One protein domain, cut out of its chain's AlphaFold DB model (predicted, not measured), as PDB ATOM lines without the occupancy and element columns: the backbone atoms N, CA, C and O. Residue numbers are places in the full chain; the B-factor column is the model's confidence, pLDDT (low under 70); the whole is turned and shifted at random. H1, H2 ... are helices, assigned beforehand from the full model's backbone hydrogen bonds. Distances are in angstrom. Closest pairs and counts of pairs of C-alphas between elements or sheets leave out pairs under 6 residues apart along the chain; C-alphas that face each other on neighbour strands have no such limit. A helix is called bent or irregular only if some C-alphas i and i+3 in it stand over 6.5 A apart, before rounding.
ATOM      1  N   ASP A  20      25.649  42.939 190.548       92.00
ATOM      2  CA  ASP A  20      24.363  42.297 190.278       92.00
ATOM      3  C   ASP A  20      23.285  43.354 190.036       92.00
ATOM      4  O   ASP A  20      22.587  43.297 189.021       92.00
ATOM      5  N   LYS A  21      23.227  44.391 190.879       93.31
ATOM      6  CA  LYS A  21      22.342  45.544 190.669       93.31
ATOM      7  C   LYS A  21      22.617  46.249 189.341       93.31
ATOM      8  O   LYS A  21      21.678  46.479 188.584       93.31
ATOM      9  N   MET A  22      23.883  46.510 189.004       95.38
ATOM     10  CA  MET A  22      24.250  47.075 187.699       95.38
ATOM     11  C   MET A  22      23.745  46.194 186.545       95.38
ATOM     12  O   MET A  22      23.241  46.706 185.549       95.38
ATOM     13  N   SER A  23      23.843  44.868 186.677       96.44
ATOM     14  CA  SER A  23      23.353  43.927 185.659       96.44
ATOM     15  C   SER A  23      21.838  44.028 185.466       96.44
ATOM     16  O   SER A  23      21.360  44.012 184.331       96.44
ATOM     17  N   VAL A  24      21.082  44.117 186.564       96.38
ATOM     18  CA  VAL A  24      19.618  44.245 186.547       96.38
ATOM     19  C   VAL A  24      19.191  45.592 185.965       96.38
ATOM     20  O   VAL A  24      18.281  45.635 185.141       96.38
ATOM     21  N   ASP A  25      19.873  46.678 186.324       96.19
ATOM     22  CA  ASP A  25      19.566  48.008 185.794       96.19
ATOM     23  C   ASP A  25      19.802  48.073 184.275       96.19
ATOM     24  O   ASP A  25      18.965  48.606 183.545       96.19
ATOM     25  N   ILE A  26      20.880  47.453 183.774       97.44
ATOM     26  CA  ILE A  26      21.123  47.311 182.327       97.44
ATOM     27  C   ILE A  26      20.002  46.502 181.662       97.44
ATOM     28  O   ILE A  26      19.498  46.914 180.619       97.44
ATOM     29  N   LEU A  27      19.606  45.363 182.246       97.25
ATOM     30  CA  LEU A  27      18.527  44.528 181.711       97.25
ATOM     31  C   LEU A  27      17.220  45.320 181.585       97.25
ATOM     32  O   LEU A  27      16.618  45.336 180.514       97.25
ATOM     33  N   ASN A  28      16.816  46.011 182.651       96.38
ATOM     34  CA  ASN A  28      15.592  46.809 182.668       96.38
ATOM     35  C   ASN A  28      15.634  47.925 181.622       96.38
ATOM     36  O   ASN A  28      14.661  48.141 180.902       96.38
ATOM     37  N   GLN A  29      16.771  48.612 181.503       96.19
ATOM     38  CA  GLN A  29      16.937  49.675 180.520       96.19
ATOM     39  C   GLN A  29      16.849  49.158 179.077       96.19
ATOM     40  O   GLN A  29      16.306  49.844 178.217       96.19
ATOM     41  N   ILE A  30      17.349  47.948 178.814       96.25
ATOM     42  CA  ILE A  30      17.245  47.312 177.499       96.25
ATOM     43  C   ILE A  30      15.806  46.883 177.211       96.25
ATOM     44  O   ILE A  30      15.298  47.204 176.141       96.25
ATOM     45  N   ILE A  31      15.136  46.192 178.141       94.19
ATOM     46  CA  ILE A  31      13.749  45.725 177.955       94.19
ATOM     47  C   ILE A  31      12.808  46.903 177.683       94.19
ATOM     48  O   ILE A  31      11.931  46.813 176.832       94.19
ATOM     49  N   HIS A  32      13.024  48.026 178.363       91.62
ATOM     50  CA  HIS A  32      12.240  49.248 178.183       91.62
ATOM     51  C   HIS A  32      12.892  50.246 177.210       91.62
ATOM     52  O   HIS A  32      12.567  51.434 177.221       91.62
ATOM     53  N   GLY A  33      13.840  49.778 176.397       87.75
ATOM     54  CA  GLY A  33      14.540  50.583 175.406       87.75
ATOM     55  C   GLY A  33      13.682  50.859 174.166       87.75
ATOM     56  O   GLY A  33      12.801  50.067 173.840       87.75
ATOM     57  N   PRO A  34      13.981  51.937 173.417       85.50
ATOM     58  CA  PRO A  34      13.117  52.457 172.353       85.50
ATOM     59  C   PRO A  34      12.813  51.447 171.241       85.50
ATOM     60  O   PRO A  34      11.722  51.473 170.690       85.50
ATOM     61  N   VAL A  35      13.755  50.551 170.930       86.12
ATOM     62  CA  VAL A  35      13.564  49.495 169.923       86.12
ATOM     63  C   VAL A  35      12.616  48.409 170.421       86.12
ATOM     64  O   VAL A  35      11.777  47.938 169.671       86.12
ATOM     65  N   ASN A  36      12.742  48.014 171.687       84.38
ATOM     66  CA  ASN A  36      12.026  46.865 172.248       84.38
ATOM     67  C   ASN A  36      10.609  47.220 172.715       84.38
ATOM     68  O   ASN A  36       9.818  46.333 173.014       84.38
ATOM     69  N   THR A  37      10.292  48.512 172.790       85.94
ATOM     70  CA  THR A  37       8.957  49.027 173.121       85.94
ATOM     71  C   THR A  37       8.167  49.471 171.892       85.94
ATOM     72  O   THR A  37       7.112  50.084 172.048       85.94
ATOM     73  N   ASP A  38       8.690  49.239 170.687       86.62
ATOM     74  CA  ASP A  38       8.004  49.579 169.444       86.62
ATOM     75  C   ASP A  38       6.753  48.687 169.286       86.62
ATOM     76  O   ASP A  38       6.872  47.462 169.291       86.62
ATOM     77  N   PRO A  39       5.536  49.253 169.197       86.50
ATOM     78  CA  PRO A  39       4.323  48.454 169.037       86.50
ATOM     79  C   PRO A  39       4.225  47.756 167.670       86.50
ATOM     80  O   PRO A  39       3.395  46.859 167.521       86.50
ATOM     81  N   ASP A  40       5.037  48.154 166.685       88.75
ATOM     82  CA  ASP A  40       4.985  47.641 165.314       88.75
ATOM     83  C   ASP A  40       5.919  46.435 165.084       88.75
ATOM     84  O   ASP A  40       5.876  45.809 164.017       88.75
ATOM     85  N   ILE A  41       6.748  46.064 166.068       84.81
ATOM     86  CA  ILE A  41       7.596  44.866 165.990       84.81
ATOM     87  C   ILE A  41       6.882  43.632 166.554       84.81
ATOM     88  O   ILE A  41       6.107  43.707 167.501       84.81
ATOM     89  N   SER A  42       7.148  42.460 165.973       86.88
ATOM     90  CA  SER A  42       6.607  41.198 166.489       86.88
ATOM     91  C   SER A  42       7.350  40.734 167.743       86.88
ATOM     92  O   SER A  42       8.550  40.968 167.862       86.88
ATOM     93  N   ASP A  43       6.681  39.982 168.625       84.69
ATOM     94  CA  ASP A  43       7.273  39.468 169.875       84.69
ATOM     95  C   ASP A  43       8.591  38.708 169.648       84.69
ATOM     96  O   ASP A  43       9.584  38.935 170.331       84.69
ATOM     97  N   GLY A  44       8.645  37.849 168.625       82.69
ATOM     98  CA  GLY A  44       9.870  37.113 168.297       82.69
ATOM     99  C   GLY A  44      11.004  38.011 167.792       82.69
ATOM    100  O   GLY A  44      12.178  37.707 168.003       82.69
ATOM    101  N   LEU A  45      10.681  39.130 167.133       84.56
ATOM    102  CA  LEU A  45      11.679  40.127 166.755       84.56
ATOM    103  C   LEU A  45      12.113  40.953 167.975       84.56
ATOM    104  O   LEU A  45      13.310  41.181 168.122       84.56
ATOM    105  N   ALA A  46      11.180  41.304 168.866       85.25
ATOM    106  CA  ALA A  46      11.439  42.002 170.125       85.25
ATOM    107  C   ALA A  46      12.371  41.203 171.052       85.25
ATOM    108  O   ALA A  46      13.344  41.734 171.590       85.25
ATOM    109  N   ASP A  47      12.151  39.897 171.179       89.00
ATOM    110  CA  ASP A  47      13.037  39.024 171.949       89.00
ATOM    111  C   ASP A  47      14.452  38.997 171.352       89.00
ATOM    112  O   ASP A  47      15.448  39.090 172.075       89.00
ATOM    113  N   ARG A  48      14.569  38.933 170.018       87.94
ATOM    114  CA  ARG A  48      15.868  38.969 169.325       87.94
ATOM    115  C   ARG A  48      16.589  40.299 169.514       87.94
ATOM    116  O   ARG A  48      17.806  40.291 169.714       87.94
ATOM    117  N   THR A  49      15.881  41.423 169.465       90.56
ATOM    118  CA  THR A  49      16.469  42.750 169.690       90.56
ATOM    119  C   THR A  49      16.921  42.912 171.143       90.56
ATOM    120  O   THR A  49      18.052  43.346 171.369       90.56
ATOM    121  N   VAL A  50      16.147  42.431 172.127       93.19
ATOM    122  CA  VAL A  50      16.566  42.373 173.542       93.19
ATOM    123  C   VAL A  50      17.820  41.513 173.718       93.19
ATOM    124  O   VAL A  50      18.795  41.960 174.328       93.19
ATOM    125  N   ILE A  51      17.830  40.295 173.166       92.19
ATOM    126  CA  ILE A  51      18.985  39.385 173.208       92.19
ATOM    127  C   ILE A  51      20.228  40.078 172.648       92.19
ATOM    128  O   ILE A  51      21.294  40.044 173.269       92.19
ATOM    129  N   PHE A  52      20.093  40.730 171.496       91.31
ATOM    130  CA  PHE A  52      21.209  41.384 170.832       91.31
ATOM    131  C   PHE A  52      21.722  42.605 171.600       91.31
ATOM    132  O   PHE A  52      22.933  42.777 171.747       91.31
ATOM    133  N   SER A  53      20.823  43.413 172.167       93.88
ATOM    134  CA  SER A  53      21.184  44.517 173.058       93.88
ATOM    135  C   SER A  53      21.912  44.035 174.317       93.88
ATOM    136  O   SER A  53      22.891  44.650 174.741       93.88
ATOM    137  N   LEU A  54      21.495  42.918 174.923       95.56
ATOM    138  CA  LEU A  54      22.188  42.355 176.091       95.56
ATOM    139  C   LEU A  54      23.613  41.912 175.741       95.56
ATOM    140  O   LEU A  54      24.553  42.150 176.503       95.56
ATOM    141  N   GLN A  55      23.788  41.316 174.563       92.62
ATOM    142  CA  GLN A  55      25.099  40.906 174.063       92.62
ATOM    143  C   GLN A  55      25.996  42.107 173.739       92.62
ATOM    144  O   GLN A  55      27.183  42.084 174.074       92.62
ATOM    145  N   SER A  56      25.461  43.179 173.144       92.75
ATOM    146  CA  SER A  56      26.245  44.390 172.868       92.75
ATOM    147  C   SER A  56      26.620  45.148 174.149       92.75
ATOM    148  O   SER A  56      27.743  45.644 174.260       92.75
ATOM    149  N   ALA A  57      25.746  45.158 175.160       95.94
ATOM    150  CA  ALA A  57      26.050  45.669 176.497       95.94
ATOM    151  C   ALA A  57      27.204  44.893 177.158       95.94
ATOM    152  O   ALA A  57      28.174  45.484 177.644       95.94
ATOM    153  N   ALA A  58      27.137  43.558 177.125       95.19
ATOM    154  CA  ALA A  58      28.191  42.687 177.637       95.19
ATOM    155  C   ALA A  58      29.524  42.920 176.903       95.19
ATOM    156  O   ALA A  58      30.580  43.049 177.527       95.19
ATOM    157  N   LEU A  59      29.478  43.044 175.577       93.50
ATOM    158  CA  LEU A  59      30.645  43.349 174.757       93.50
ATOM    159  C   LEU A  59      31.295  44.682 175.153       93.50
ATOM    160  O   LEU A  59      32.517  44.743 175.308       93.50
ATOM    161  N   TYR A  60      30.496  45.738 175.334       94.81
ATOM    162  CA  TYR A  60      30.996  47.043 175.757       94.81
ATOM    163  C   TYR A  60      31.770  46.941 177.077       94.81
ATOM    164  O   TYR A  60      32.931  47.348 177.149       94.81
ATOM    165  N   LEU A  61      31.179  46.321 178.103       94.75
ATOM    166  CA  LEU A  61      31.819  46.167 179.414       94.75
ATOM    167  C   LEU A  61      33.069  45.280 179.358       94.75
ATOM    168  O   LEU A  61      34.050  45.553 180.055       94.75
ATOM    169  N   ALA A  62      33.079  44.257 178.498       93.25
ATOM    170  CA  ALA A  62      34.265  43.447 178.243       93.25
ATOM    171  C   ALA A  62      35.402  44.280 177.623       93.25
ATOM    172  O   ALA A  62      36.540  44.195 178.087       93.25
ATOM    173  N   CYS A  63      35.095  45.141 176.646       93.19
ATOM    174  CA  CYS A  63      36.060  46.079 176.072       93.19
ATOM    175  C   CYS A  63      36.586  47.068 177.123       93.19
ATOM    176  O   CYS A  63      37.795  47.283 177.205       93.19
ATOM    177  N   VAL A  64      35.717  47.631 177.973       92.56
ATOM    178  CA  VAL A  64      36.136  48.524 179.070       92.56
ATOM    179  C   VAL A  64      37.084  47.809 180.030       92.56
ATOM    180  O   VAL A  64      38.133  48.353 180.388       92.56
ATOM    181  N   LYS A  65      36.766  46.562 180.389       91.69
ATOM    182  CA  LYS A  65      37.616  45.722 181.235       91.69
ATOM    183  C   LYS A  65      38.982  45.455 180.606       91.69
ATOM    184  O   LYS A  65      40.000  45.634 181.272       91.69
ATOM    185  N   GLU A  66      39.025  45.043 179.339       91.06
ATOM    186  CA  GLU A  66      40.270  44.716 178.633       91.06
ATOM    187  C   GLU A  66      41.163  45.948 178.447       91.06
ATOM    188  O   GLU A  66      42.380  45.891 178.640       91.06
ATOM    189  N   LYS A  67      40.556  47.084 178.091       93.12
ATOM    190  CA  LYS A  67      41.270  48.330 177.790       93.12
ATOM    191  C   LYS A  67      41.473  49.225 179.009       93.12
ATOM    192  O   LYS A  67      41.983  50.330 178.857       93.12
ATOM    193  N   LYS A  68      41.132  48.744 180.211       86.88
ATOM    194  CA  LYS A  68      41.296  49.458 181.489       86.88
ATOM    195  C   LYS A  68      40.668  50.861 181.460       86.88
ATOM    196  O   LYS A  68      41.273  51.814 181.940       86.88
ATOM    197  N   SER A  69      39.481  50.970 180.866       83.38
ATOM    198  CA  SER A  69      38.734  52.229 180.708       83.38
ATOM    199  C   SER A  69      39.391  53.309 179.832       83.38
ATOM    200  O   SER A  69      38.999  54.468 179.909       83.38
ATOM    201  N   ASP A  70      40.350  52.957 178.970       90.19
ATOM    202  CA  ASP A  70      40.859  53.858 177.926       90.19
ATOM    203  C   ASP A  70      39.795  54.055 176.832       90.19
ATOM    204  O   ASP A  70      39.571  53.168 176.008       90.19
ATOM    205  N   GLU A  71      39.120  55.208 176.837       85.44
ATOM    206  CA  GLU A  71      37.950  55.485 175.990       85.44
ATOM    207  C   GLU A  71      38.210  55.285 174.492       85.44
ATOM    208  O   GLU A  71      37.374  54.701 173.795       85.44
ATOM    209  N   LEU A  72      39.374  55.712 173.991       89.88
ATOM    210  CA  LEU A  72      39.729  55.556 172.578       89.88
ATOM    211  C   LEU A  72      39.876  54.076 172.225       89.88
ATOM    212  O   LEU A  72      39.281  53.602 171.256       89.88
ATOM    213  N   LYS A  73      40.593  53.312 173.055       91.94
ATOM    214  CA  LYS A  73      40.775  51.870 172.837       91.94
ATOM    215  C   LYS A  73      39.487  51.075 173.036       91.94
ATOM    216  O   LYS A  73      39.292  50.059 172.367       91.94
ATOM    217  N   VAL A  74      38.612  51.506 173.947       89.31
ATOM    218  CA  VAL A  74      37.275  50.921 174.123       89.31
ATOM    219  C   VAL A  74      36.457  51.135 172.858       89.31
ATOM    220  O   VAL A  74      35.913  50.170 172.326       89.31
ATOM    221  N   LYS A  75      36.434  52.358 172.322       87.38
ATOM    222  CA  LYS A  75      35.728  52.672 171.076       87.38
ATOM    223  C   LYS A  75      36.259  51.856 169.899       87.38
ATOM    224  O   LYS A  75      35.473  51.292 169.146       87.38
ATOM    225  N   GLU A  76      37.577  51.709 169.769       90.19
ATOM    226  CA  GLU A  76      38.184  50.830 168.759       90.19
ATOM    227  C   GLU A  76      37.784  49.357 168.933       90.19
ATOM    228  O   GLU A  76      37.498  48.672 167.949       90.19
ATOM    229  N   CYS A  77      37.754  48.858 170.174       91.00
ATOM    230  CA  CYS A  77      37.347  47.489 170.499       91.00
ATOM    231  C   CYS A  77      35.886  47.224 170.111       91.00
ATOM    232  O   CYS A  77      35.594  46.219 169.464       91.00
ATOM    233  N   VAL A  78      34.991  48.158 170.443       87.69
ATOM    234  CA  VAL A  78      33.564  48.098 170.108       87.69
ATOM    235  C   VAL A  78      33.367  48.191 168.591       87.69
ATOM    236  O   VAL A  78      32.714  47.330 168.009       87.69
ATOM    237  N   ASN A  79      34.010  49.149 167.915       84.50
ATOM    238  CA  ASN A  79      33.873  49.348 166.467       84.50
ATOM    239  C   ASN A  79      34.334  48.139 165.643       84.50
ATOM    240  O   ASN A  79      33.681  47.768 164.670       84.50
ATOM    241  N   LYS A  80      35.424  47.472 166.045       82.38
ATOM    242  CA  LYS A  80      35.874  46.231 165.386       82.38
ATOM    243  C   LYS A  80      34.835  45.112 165.454       82.38
ATOM    244  O   LYS A  80      34.838  44.226 164.608       82.38
ATOM    245  N   ARG A  81      33.976  45.133 166.468       73.31
ATOM    246  CA  ARG A  81      32.954  44.113 166.718       73.31
ATOM    247  C   ARG A  81      31.618  44.471 166.063       73.31
ATOM    248  O   ARG A  81      30.954  43.567 165.574       73.31
ATOM    249  N   ILE A  82      31.299  45.766 165.939       69.94
ATOM    250  CA  ILE A  82      30.206  46.285 165.088       69.94
ATOM    251  C   ILE A  82      30.395  45.869 163.622       69.94
ATOM    252  O   ILE A  82      29.446  45.518 162.932       69.94
ATOM    253  N   ALA A  83      31.632  45.851 163.126       68.06
ATOM    254  CA  ALA A  83      31.901  45.417 161.754       68.06
ATOM    255  C   ALA A  83      31.562  43.929 161.491       68.06
ATOM    256  O   ALA A  83      31.548  43.504 160.339       68.06
ATOM    257  N   GLY A  84      31.308  43.139 162.541       64.94
ATOM    258  CA  GLY A  84      30.958  41.719 162.461       64.94
ATOM    259  C   GLY A  84      29.506  41.397 162.823       64.94
ATOM    260  O   GLY A  84      29.227  40.238 163.126       64.94
ATOM    261  N   LEU A  85      28.597  42.382 162.861       64.62
ATOM    262  CA  LEU A  85      27.202  42.147 163.254       64.62
ATOM    263  C   LEU A  85      26.489  41.196 162.264       64.62
ATOM    264  O   LEU A  85      26.690  41.294 161.051       64.62
ATOM    265  N   PRO A  86      25.639  40.276 162.761       56.53
ATOM    266  CA  PRO A  86      24.915  39.321 161.931       56.53
ATOM    267  C   PRO A  86      23.922  40.019 160.993       56.53
ATOM    268  O   PRO A  86      23.085  40.818 161.405       56.53
ATOM    269  N   SER A  87      23.975  39.647 159.715       54.06
ATOM    270  CA  SER A  87      23.284  40.303 158.594       54.06
ATOM    271  C   SER A  87      21.755  40.106 158.551       54.06
ATOM    272  O   SER A  87      21.121  40.502 157.579       54.06
ATOM    273  N   GLY A  88      21.151  39.476 159.565       54.59
ATOM    274  CA  GLY A  88      19.739  39.061 159.566       54.59
ATOM    275  C   GLY A  88      18.760  39.994 160.288       54.59
ATOM    276  O   GLY A  88      17.563  39.734 160.251       54.59
ATOM    277  N   LEU A  89      19.248  41.049 160.952       56.97
ATOM    278  CA  LEU A  89      18.435  41.965 161.769       56.97
ATOM    279  C   LEU A  89      18.238  43.363 161.137       56.97
ATOM    280  O   LEU A  89      17.500  44.174 161.687       56.97
ATOM    281  N   GLY A  90      18.852  43.654 159.982       65.19
ATOM    282  CA  GLY A  90      18.679  44.938 159.282       65.19
ATOM    283  C   GLY A  90      18.982  46.166 160.160       65.19
ATOM    284  O   GLY A  90      19.930  46.152 160.942       65.19
ATOM    285  N   GLU A  91      18.160  47.212 160.051       73.75
ATOM    286  CA  GLU A  91      18.229  48.453 160.850       73.75
ATOM    287  C   GLU A  91      18.065  48.211 162.364       73.75
ATOM    288  O   GLU A  91      18.714  48.860 163.190       73.75
ATOM    289  N   PHE A  92      17.279  47.198 162.748       78.75
ATOM    290  CA  PHE A  92      17.105  46.816 164.150       78.75
ATOM    291  C   PHE A  92      18.395  46.285 164.770       78.75
ATOM    292  O   PHE A  92      18.574  46.426 165.979       78.75
ATOM    293  N   ALA A  93      19.311  45.718 163.975       81.62
ATOM    294  CA  ALA A  93      20.610  45.263 164.465       81.62
ATOM    295  C   ALA A  93      21.418  46.443 165.015       81.62
ATOM    296  O   ALA A  93      21.865  46.421 166.158       81.62
ATOM    297  N   GLU A  94      21.570  47.496 164.214       85.19
ATOM    298  CA  GLU A  94      22.328  48.685 164.598       85.19
ATOM    299  C   GLU A  94      21.663  49.404 165.776       85.19
ATOM    300  O   GLU A  94      22.329  49.739 166.760       85.19
ATOM    301  N   SER A  95      20.340  49.568 165.726       89.31
ATOM    302  CA  SER A  95      19.599  50.224 166.803       89.31
ATOM    303  C   SER A  95      19.687  49.440 168.121       89.31
ATOM    304  O   SER A  95      20.053  50.000 169.157       89.31
ATOM    305  N   SER A  96      19.485  48.119 168.088       90.44
ATOM    306  CA  SER A  96      19.624  47.244 169.264       90.44
ATOM    307  C   SER A  96      21.053  47.232 169.800       90.44
ATOM    308  O   SER A  96      21.266  47.250 171.017       90.44
ATOM    309  N   PHE A  97      22.048  47.247 168.910       91.19
ATOM    310  CA  PHE A  97      23.446  47.344 169.303       91.19
ATOM    311  C   PHE A  97      23.695  48.625 170.106       91.19
ATOM    312  O   PHE A  97      24.227  48.556 171.220       91.19
ATOM    313  N   ASN A  98      23.256  49.768 169.571       91.12
ATOM    314  CA  ASN A  98      23.389  51.079 170.199       91.12
ATOM    315  C   ASN A  98      22.649  51.151 171.540       91.12
ATOM    316  O   ASN A  98      23.211  51.664 172.508       91.12
ATOM    317  N   VAL A  99      21.437  50.592 171.633       94.44
ATOM    318  CA  VAL A  99      20.685  50.493 172.897       94.44
ATOM    319  C   VAL A  99      21.508  49.769 173.961       94.44
ATOM    320  O   VAL A  99      21.652  50.282 175.074       94.44
ATOM    321  N   GLY A 100      22.104  48.622 173.634       95.00
ATOM    322  CA  GLY A 100      22.905  47.869 174.597       95.00
ATOM    323  C   GLY A 100      24.192  48.581 175.020       95.00
ATOM    324  O   GLY A 100      24.469  48.686 176.217       95.00
ATOM    325  N   VAL A 101      24.949  49.148 174.073       94.25
ATOM    326  CA  VAL A 101      26.167  49.921 174.383       94.25
ATOM    327  C   VAL A 101      25.850  51.126 175.265       94.25
ATOM    328  O   VAL A 101      26.523  51.342 176.274       94.25
ATOM    329  N   ASN A 102      24.811  51.888 174.923       95.06
ATOM    330  CA  ASN A 102      24.426  53.074 175.680       95.06
ATOM    331  C   ASN A 102      23.924  52.716 177.080       95.06
ATOM    332  O   ASN A 102      24.294  53.392 178.037       95.06
ATOM    333  N   SER A 103      23.148  51.637 177.218       96.31
ATOM    334  CA  SER A 103      22.683  51.157 178.526       96.31
ATOM    335  C   SER A 103      23.866  50.770 179.412       96.31
ATOM    336  O   SER A 103      23.986  51.241 180.541       96.31
ATOM    337  N   ALA A 104      24.810  49.987 178.883       95.88
ATOM    338  CA  ALA A 104      26.007  49.600 179.622       95.88
ATOM    339  C   ALA A 104      26.884  50.798 180.009       95.88
ATOM    340  O   ALA A 104      27.376  50.863 181.136       95.88
ATOM    341  N   TYR A 105      27.066  51.754 179.097       94.94
ATOM    342  CA  TYR A 105      27.805  52.983 179.369       94.94
ATOM    343  C   TYR A 105      27.147  53.811 180.475       94.94
ATOM    344  O   TYR A 105      27.815  54.192 181.436       94.94
ATOM    345  N   GLN A 106      25.840  54.061 180.378       95.00
ATOM    346  CA  GLN A 106      25.114  54.838 181.379       95.00
ATOM    347  C   GLN A 106      25.157  54.164 182.749       95.00
ATOM    348  O   GLN A 106      25.455  54.829 183.738       95.00
ATOM    349  N   GLN A 107      24.960  52.847 182.818       94.81
ATOM    350  CA  GLN A 107      25.043  52.138 184.093       94.81
ATOM    351  C   GLN A 107      26.474  52.093 184.640       94.81
ATOM    352  O   GLN A 107      26.653  52.227 185.843       94.81
ATOM    353  N   ALA A 108      27.507  52.035 183.795       91.06
ATOM    354  CA  ALA A 108      28.894  52.183 184.248       91.06
ATOM    355  C   ALA A 108      29.175  53.582 184.835       91.06
ATOM    356  O   ALA A 108      29.994  53.728 185.744       91.06
ATOM    357  N   LEU A 109      28.495  54.620 184.335       90.50
ATOM    358  CA  LEU A 109      28.576  55.973 184.885       90.50
ATOM    359  C   LEU A 109      27.782  56.159 186.180       90.50
ATOM    360  O   LEU A 109      28.135  57.062 186.941       90.50
ATOM    361  N   LEU A 110      26.717  55.385 186.394       90.69
ATOM    362  CA  LEU A 110      25.870  55.445 187.589       90.69
ATOM    363  C   LEU A 110      26.440  54.592 188.726       90.69
ATOM    364  O   LEU A 110      26.510  55.061 189.857       90.69
ATOM    365  N   HIS A 111      26.924  53.395 188.403       88.00
ATOM    366  CA  HIS A 111      27.527  52.431 189.324       88.00
ATOM    367  C   HIS A 111      29.053  52.591 189.379       88.00
ATOM    368  O   HIS A 111      29.800  51.623 189.236       88.00
ATOM    369  N   ARG A 112      29.557  53.823 189.544       80.81
ATOM    370  CA  ARG A 112      31.014  54.111 189.530       80.81
ATOM    371  C   ARG A 112      31.777  53.406 190.644       80.81
ATOM    372  O   ARG A 112      32.996  53.261 190.567       80.81
ATOM    373  N   GLU A 113      31.073  53.013 191.695       81.75
ATOM    374  CA  GLU A 113      31.596  52.196 192.772       81.75
ATOM    375  C   GLU A 113      32.002  50.803 192.287       81.75
ATOM    376  O   GLU A 113      32.921  50.231 192.874       81.75
ATOM    377  N   VAL A 114      31.372  50.273 191.222       83.94
ATOM    378  CA  VAL A 114      31.656  48.949 190.645       83.94
ATOM    379  C   VAL A 114      33.028  48.995 189.992       83.94
ATOM    380  O   VAL A 114      33.208  49.592 188.930       83.94
ATOM    381  N   PRO A 115      34.045  48.352 190.594       85.25
ATOM    382  CA  PRO A 115      35.380  48.391 190.039       85.25
ATOM    383  C   PRO A 115      35.396  47.655 188.702       85.25
ATOM    384  O   PRO A 115      34.814  46.580 188.580       85.25
ATOM    385  N   VAL A 116      36.188  48.130 187.743       84.12
ATOM    386  CA  VAL A 116      36.348  47.512 186.408       84.12
ATOM    387  C   VAL A 116      36.640  45.998 186.467       84.12
ATOM    388  O   VAL A 116      36.213  45.234 185.603       84.12
ATOM    389  N   LYS A 117      37.320  45.514 187.520       84.31
ATOM    390  CA  LYS A 117      37.553  44.071 187.751       84.31
ATOM    391  C   LYS A 117      36.260  43.250 187.915       84.31
ATOM    392  O   LYS A 117      36.255  42.077 187.552       84.31
ATOM    393  N   GLN A 118      35.186  43.853 188.426       90.00
ATOM    394  CA  GLN A 118      33.876  43.228 188.625       90.00
ATOM    395  C   GLN A 118      32.997  43.250 187.369       90.00
ATOM    396  O   GLN A 118      32.011  42.521 187.318       90.00
ATOM    397  N   TYR A 119      33.382  43.967 186.305       92.50
ATOM    398  CA  TYR A 119      32.641  43.930 185.036       92.50
ATOM    399  C   TYR A 119      32.573  42.527 184.432       92.50
ATOM    400  O   TYR A 119      31.658  42.240 183.675       92.50
ATOM    401  N   GLY A 120      33.484  41.616 184.799       90.25
ATOM    402  CA  GLY A 120      33.350  40.204 184.430       90.25
ATOM    403  C   GLY A 120      32.064  39.559 184.961       90.25
ATOM    404  O   GLY A 120      31.433  38.801 184.235       90.25
ATOM    405  N   THR A 121      31.658  39.888 186.190       93.69
ATOM    406  CA  THR A 121      30.399  39.412 186.775       93.69
ATOM    407  C   THR A 121      29.209  39.994 186.025       93.69
ATOM    408  O   THR A 121      28.338  39.241 185.603       93.69
ATOM    409  N   VAL A 122      29.231  41.305 185.758       94.81
ATOM    410  CA  VAL A 122      28.170  41.979 184.991       94.81
ATOM    411  C   VAL A 122      28.007  41.339 183.612       94.81
ATOM    412  O   VAL A 122      26.911  40.955 183.225       94.81
ATOM    413  N   VAL A 123      29.115  41.126 182.896       94.81
ATOM    414  CA  VAL A 123      29.132  40.446 181.591       94.81
ATOM    415  C   VAL A 123      28.506  39.052 181.670       94.81
ATOM    416  O   VAL A 123      27.655  38.724 180.847       94.81
ATOM    417  N   ASN A 124      28.877  38.239 182.661       94.62
ATOM    418  CA  ASN A 124      28.326  36.890 182.815       94.62
ATOM    419  C   ASN A 124      26.815  36.904 183.094       94.62
ATOM    420  O   ASN A 124      26.083  36.078 182.541       94.62
ATOM    421  N   ASN A 125      26.343  37.847 183.911       96.88
ATOM    422  CA  ASN A 125      24.921  38.013 184.202       96.88
ATOM    423  C   ASN A 125      24.143  38.408 182.937       96.88
ATOM    424  O   ASN A 125      23.149  37.764 182.606       96.88
ATOM    425  N   LEU A 126      24.639  39.384 182.169       96.62
ATOM    426  CA  LEU A 126      24.018  39.813 180.908       96.62
ATOM    427  C   LEU A 126      23.942  38.675 179.876       96.62
ATOM    428  O   LEU A 126      22.901  38.475 179.247       96.62
ATOM    429  N   MET A 127      25.006  37.875 179.744       94.81
ATOM    430  CA  MET A 127      25.007  36.693 178.870       94.81
ATOM    431  C   MET A 127      24.023  35.615 179.347       94.81
ATOM    432  O   MET A 127      23.381  34.947 178.529       94.81
ATOM    433  N   SER A 128      23.868  35.463 180.664       95.44
ATOM    434  CA  SER A 128      22.888  34.548 181.258       95.44
ATOM    435  C   SER A 128      21.454  35.000 180.978       95.44
ATOM    436  O   SER A 128      20.632  34.177 180.583       95.44
ATOM    437  N   TYR A 129      21.156  36.300 181.097       95.81
ATOM    438  CA  TYR A 129      19.850  36.859 180.732       95.81
ATOM    439  C   TYR A 129      19.531  36.615 179.257       95.81
ATOM    440  O   TYR A 129      18.483  36.054 178.947       95.81
ATOM    441  N   SER A 130      20.474  36.929 178.364       93.19
ATOM    442  CA  SER A 130      20.352  36.682 176.922       93.19
ATOM    443  C   SER A 130      20.029  35.214 176.616       93.19
ATOM    444  O   SER A 130      19.117  34.921 175.845       93.19
ATOM    445  N   THR A 131      20.733  34.280 177.259       91.12
ATOM    446  CA  THR A 131      20.519  32.839 177.068       91.12
ATOM    447  C   THR A 131      19.166  32.377 177.614       91.12
ATOM    448  O   THR A 131      18.531  31.503 177.025       91.12
ATOM    449  N   ASN A 132      18.716  32.928 178.743       92.12
ATOM    450  CA  ASN A 132      17.426  32.575 179.330       92.12
ATOM    451  C   ASN A 132      16.259  33.052 178.461       92.12
ATOM    452  O   ASN A 132      15.326  32.279 178.262       92.12
ATOM    453  N   ILE A 133      16.349  34.260 177.899       89.88
ATOM    454  CA  ILE A 133      15.351  34.781 176.955       89.88
ATOM    455  C   ILE A 133      15.315  33.894 175.708       89.88
ATOM    456  O   ILE A 133      14.266  33.351 175.391       89.88
ATOM    457  N   ALA A 134      16.468  33.601 175.090       85.62
ATOM    458  CA  ALA A 134      16.530  32.735 173.906       85.62
ATOM    459  C   ALA A 134      15.862  31.362 174.124       85.62
ATOM    460  O   ALA A 134      15.111  30.877 173.279       85.62
ATOM    461  N   LYS A 135      16.083  30.744 175.294       86.69
ATOM    462  CA  LYS A 135      15.435  29.475 175.666       86.69
ATOM    463  C   LYS A 135      13.917  29.598 175.805       86.69
ATOM    464  O   LYS A 135      13.213  28.649 175.473       86.69
ATOM    465  N   GLN A 136      13.425  30.715 176.339       84.38
ATOM    466  CA  GLN A 136      11.995  30.954 176.541       84.38
ATOM    467  C   GLN A 136      11.274  31.244 175.223       84.38
ATOM    468  O   GLN A 136      10.172  30.742 175.022       84.38
ATOM    469  N   SER A 137      11.920  31.954 174.298       72.56
ATOM    470  CA  SER A 137      11.362  32.303 172.986       72.56
ATOM    471  C   SER A 137      11.259  31.116 172.015       72.56
ATOM    472  O   SER A 137      10.814  31.279 170.882       72.56
ATOM    473  N   GLY A 138      11.700  29.911 172.408       62.19
ATOM    474  CA  GLY A 138      11.755  28.729 171.531       62.19
ATOM    475  C   GLY A 138      12.798  28.831 170.409       62.19
ATOM    476  O   GLY A 138      12.956  27.910 169.605       62.19
TER     477      GLY A 138
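AT A GLANCE: This is residues 20 to 138 of the 144 residues of an uncharacterized protein of Neisseriaceae bacterium (UniProt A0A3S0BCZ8). A long helix, H2, runs through the middle of a rounded helical body, with H5 side by side with it and H4 crossing it on another side. H1 packs on H2, H4 and H5, while H3 folds back from the end of H2. The printed part has 119 residues and is all helix, H1 to H5 in chain order, with no named strand. It is compact, with a radius of gyration of the C-alphas of 13.6 A and spans of 38 by 29 by 22 A.

IN THESE COORDINATES: H2, residues 43 to 66, measures 34.5 A from C-alpha 43 at (7.273, 39.468, 169.875) to C-alpha 66 at (40.270, 44.716, 178.633). H5, residues 116 to 136, measures 31.1 A and ends at C-alpha 136 (11.995, 30.954, 176.541); it is only just irregular, C-alphas 117 and 120 being 6.6 A apart. H4, residues 90 to 110, measures 31.0 A. H1, residues 20 to 31, measures 16.6 A, and H3, residues 71 to 82, 16.2 A.

HOW THE PARTS SIT: H2 is the hub, touching four helices. H5 touches it at a shallow tilt of 17 degrees, opposite ways, the closest C-alphas being those of Ala 58 and Val 123, 4.6 A. H4 touches it at a steep tilt of 48 degrees, the same way, closest at Ser 53 and Gly 100, C-alphas 4.1 A apart. H2 and H3 form a helical hairpin, closest at the C-alphas of Cys 63 and Val 74, 5.4 A; H3 and H5 are apart. H1 and H2 form another, closest at the C-alphas of Ile 31 and Val 50, 6.2 A. H1 also touches H5, C-alphas of Ser 23 and Val 122 closest at 5.2 A, and H4, those of Ile 26 and Ser 103 at 5.6 A. Every O i to N i+4 pair is within hydrogen-bond range in H1 and H2, against 7 of 8 in H3, 16 of 17 in H4 and 15 of 17 in H5.

THE WHOLE: The two farthest C-alphas, of Asp 40 and Lys 68, are 39.8 A apart. The printed part has no cut, and the link from H1 to H2 is long, with 11 residues. pLDDT is under 70 at residues 82 to 90 and 138.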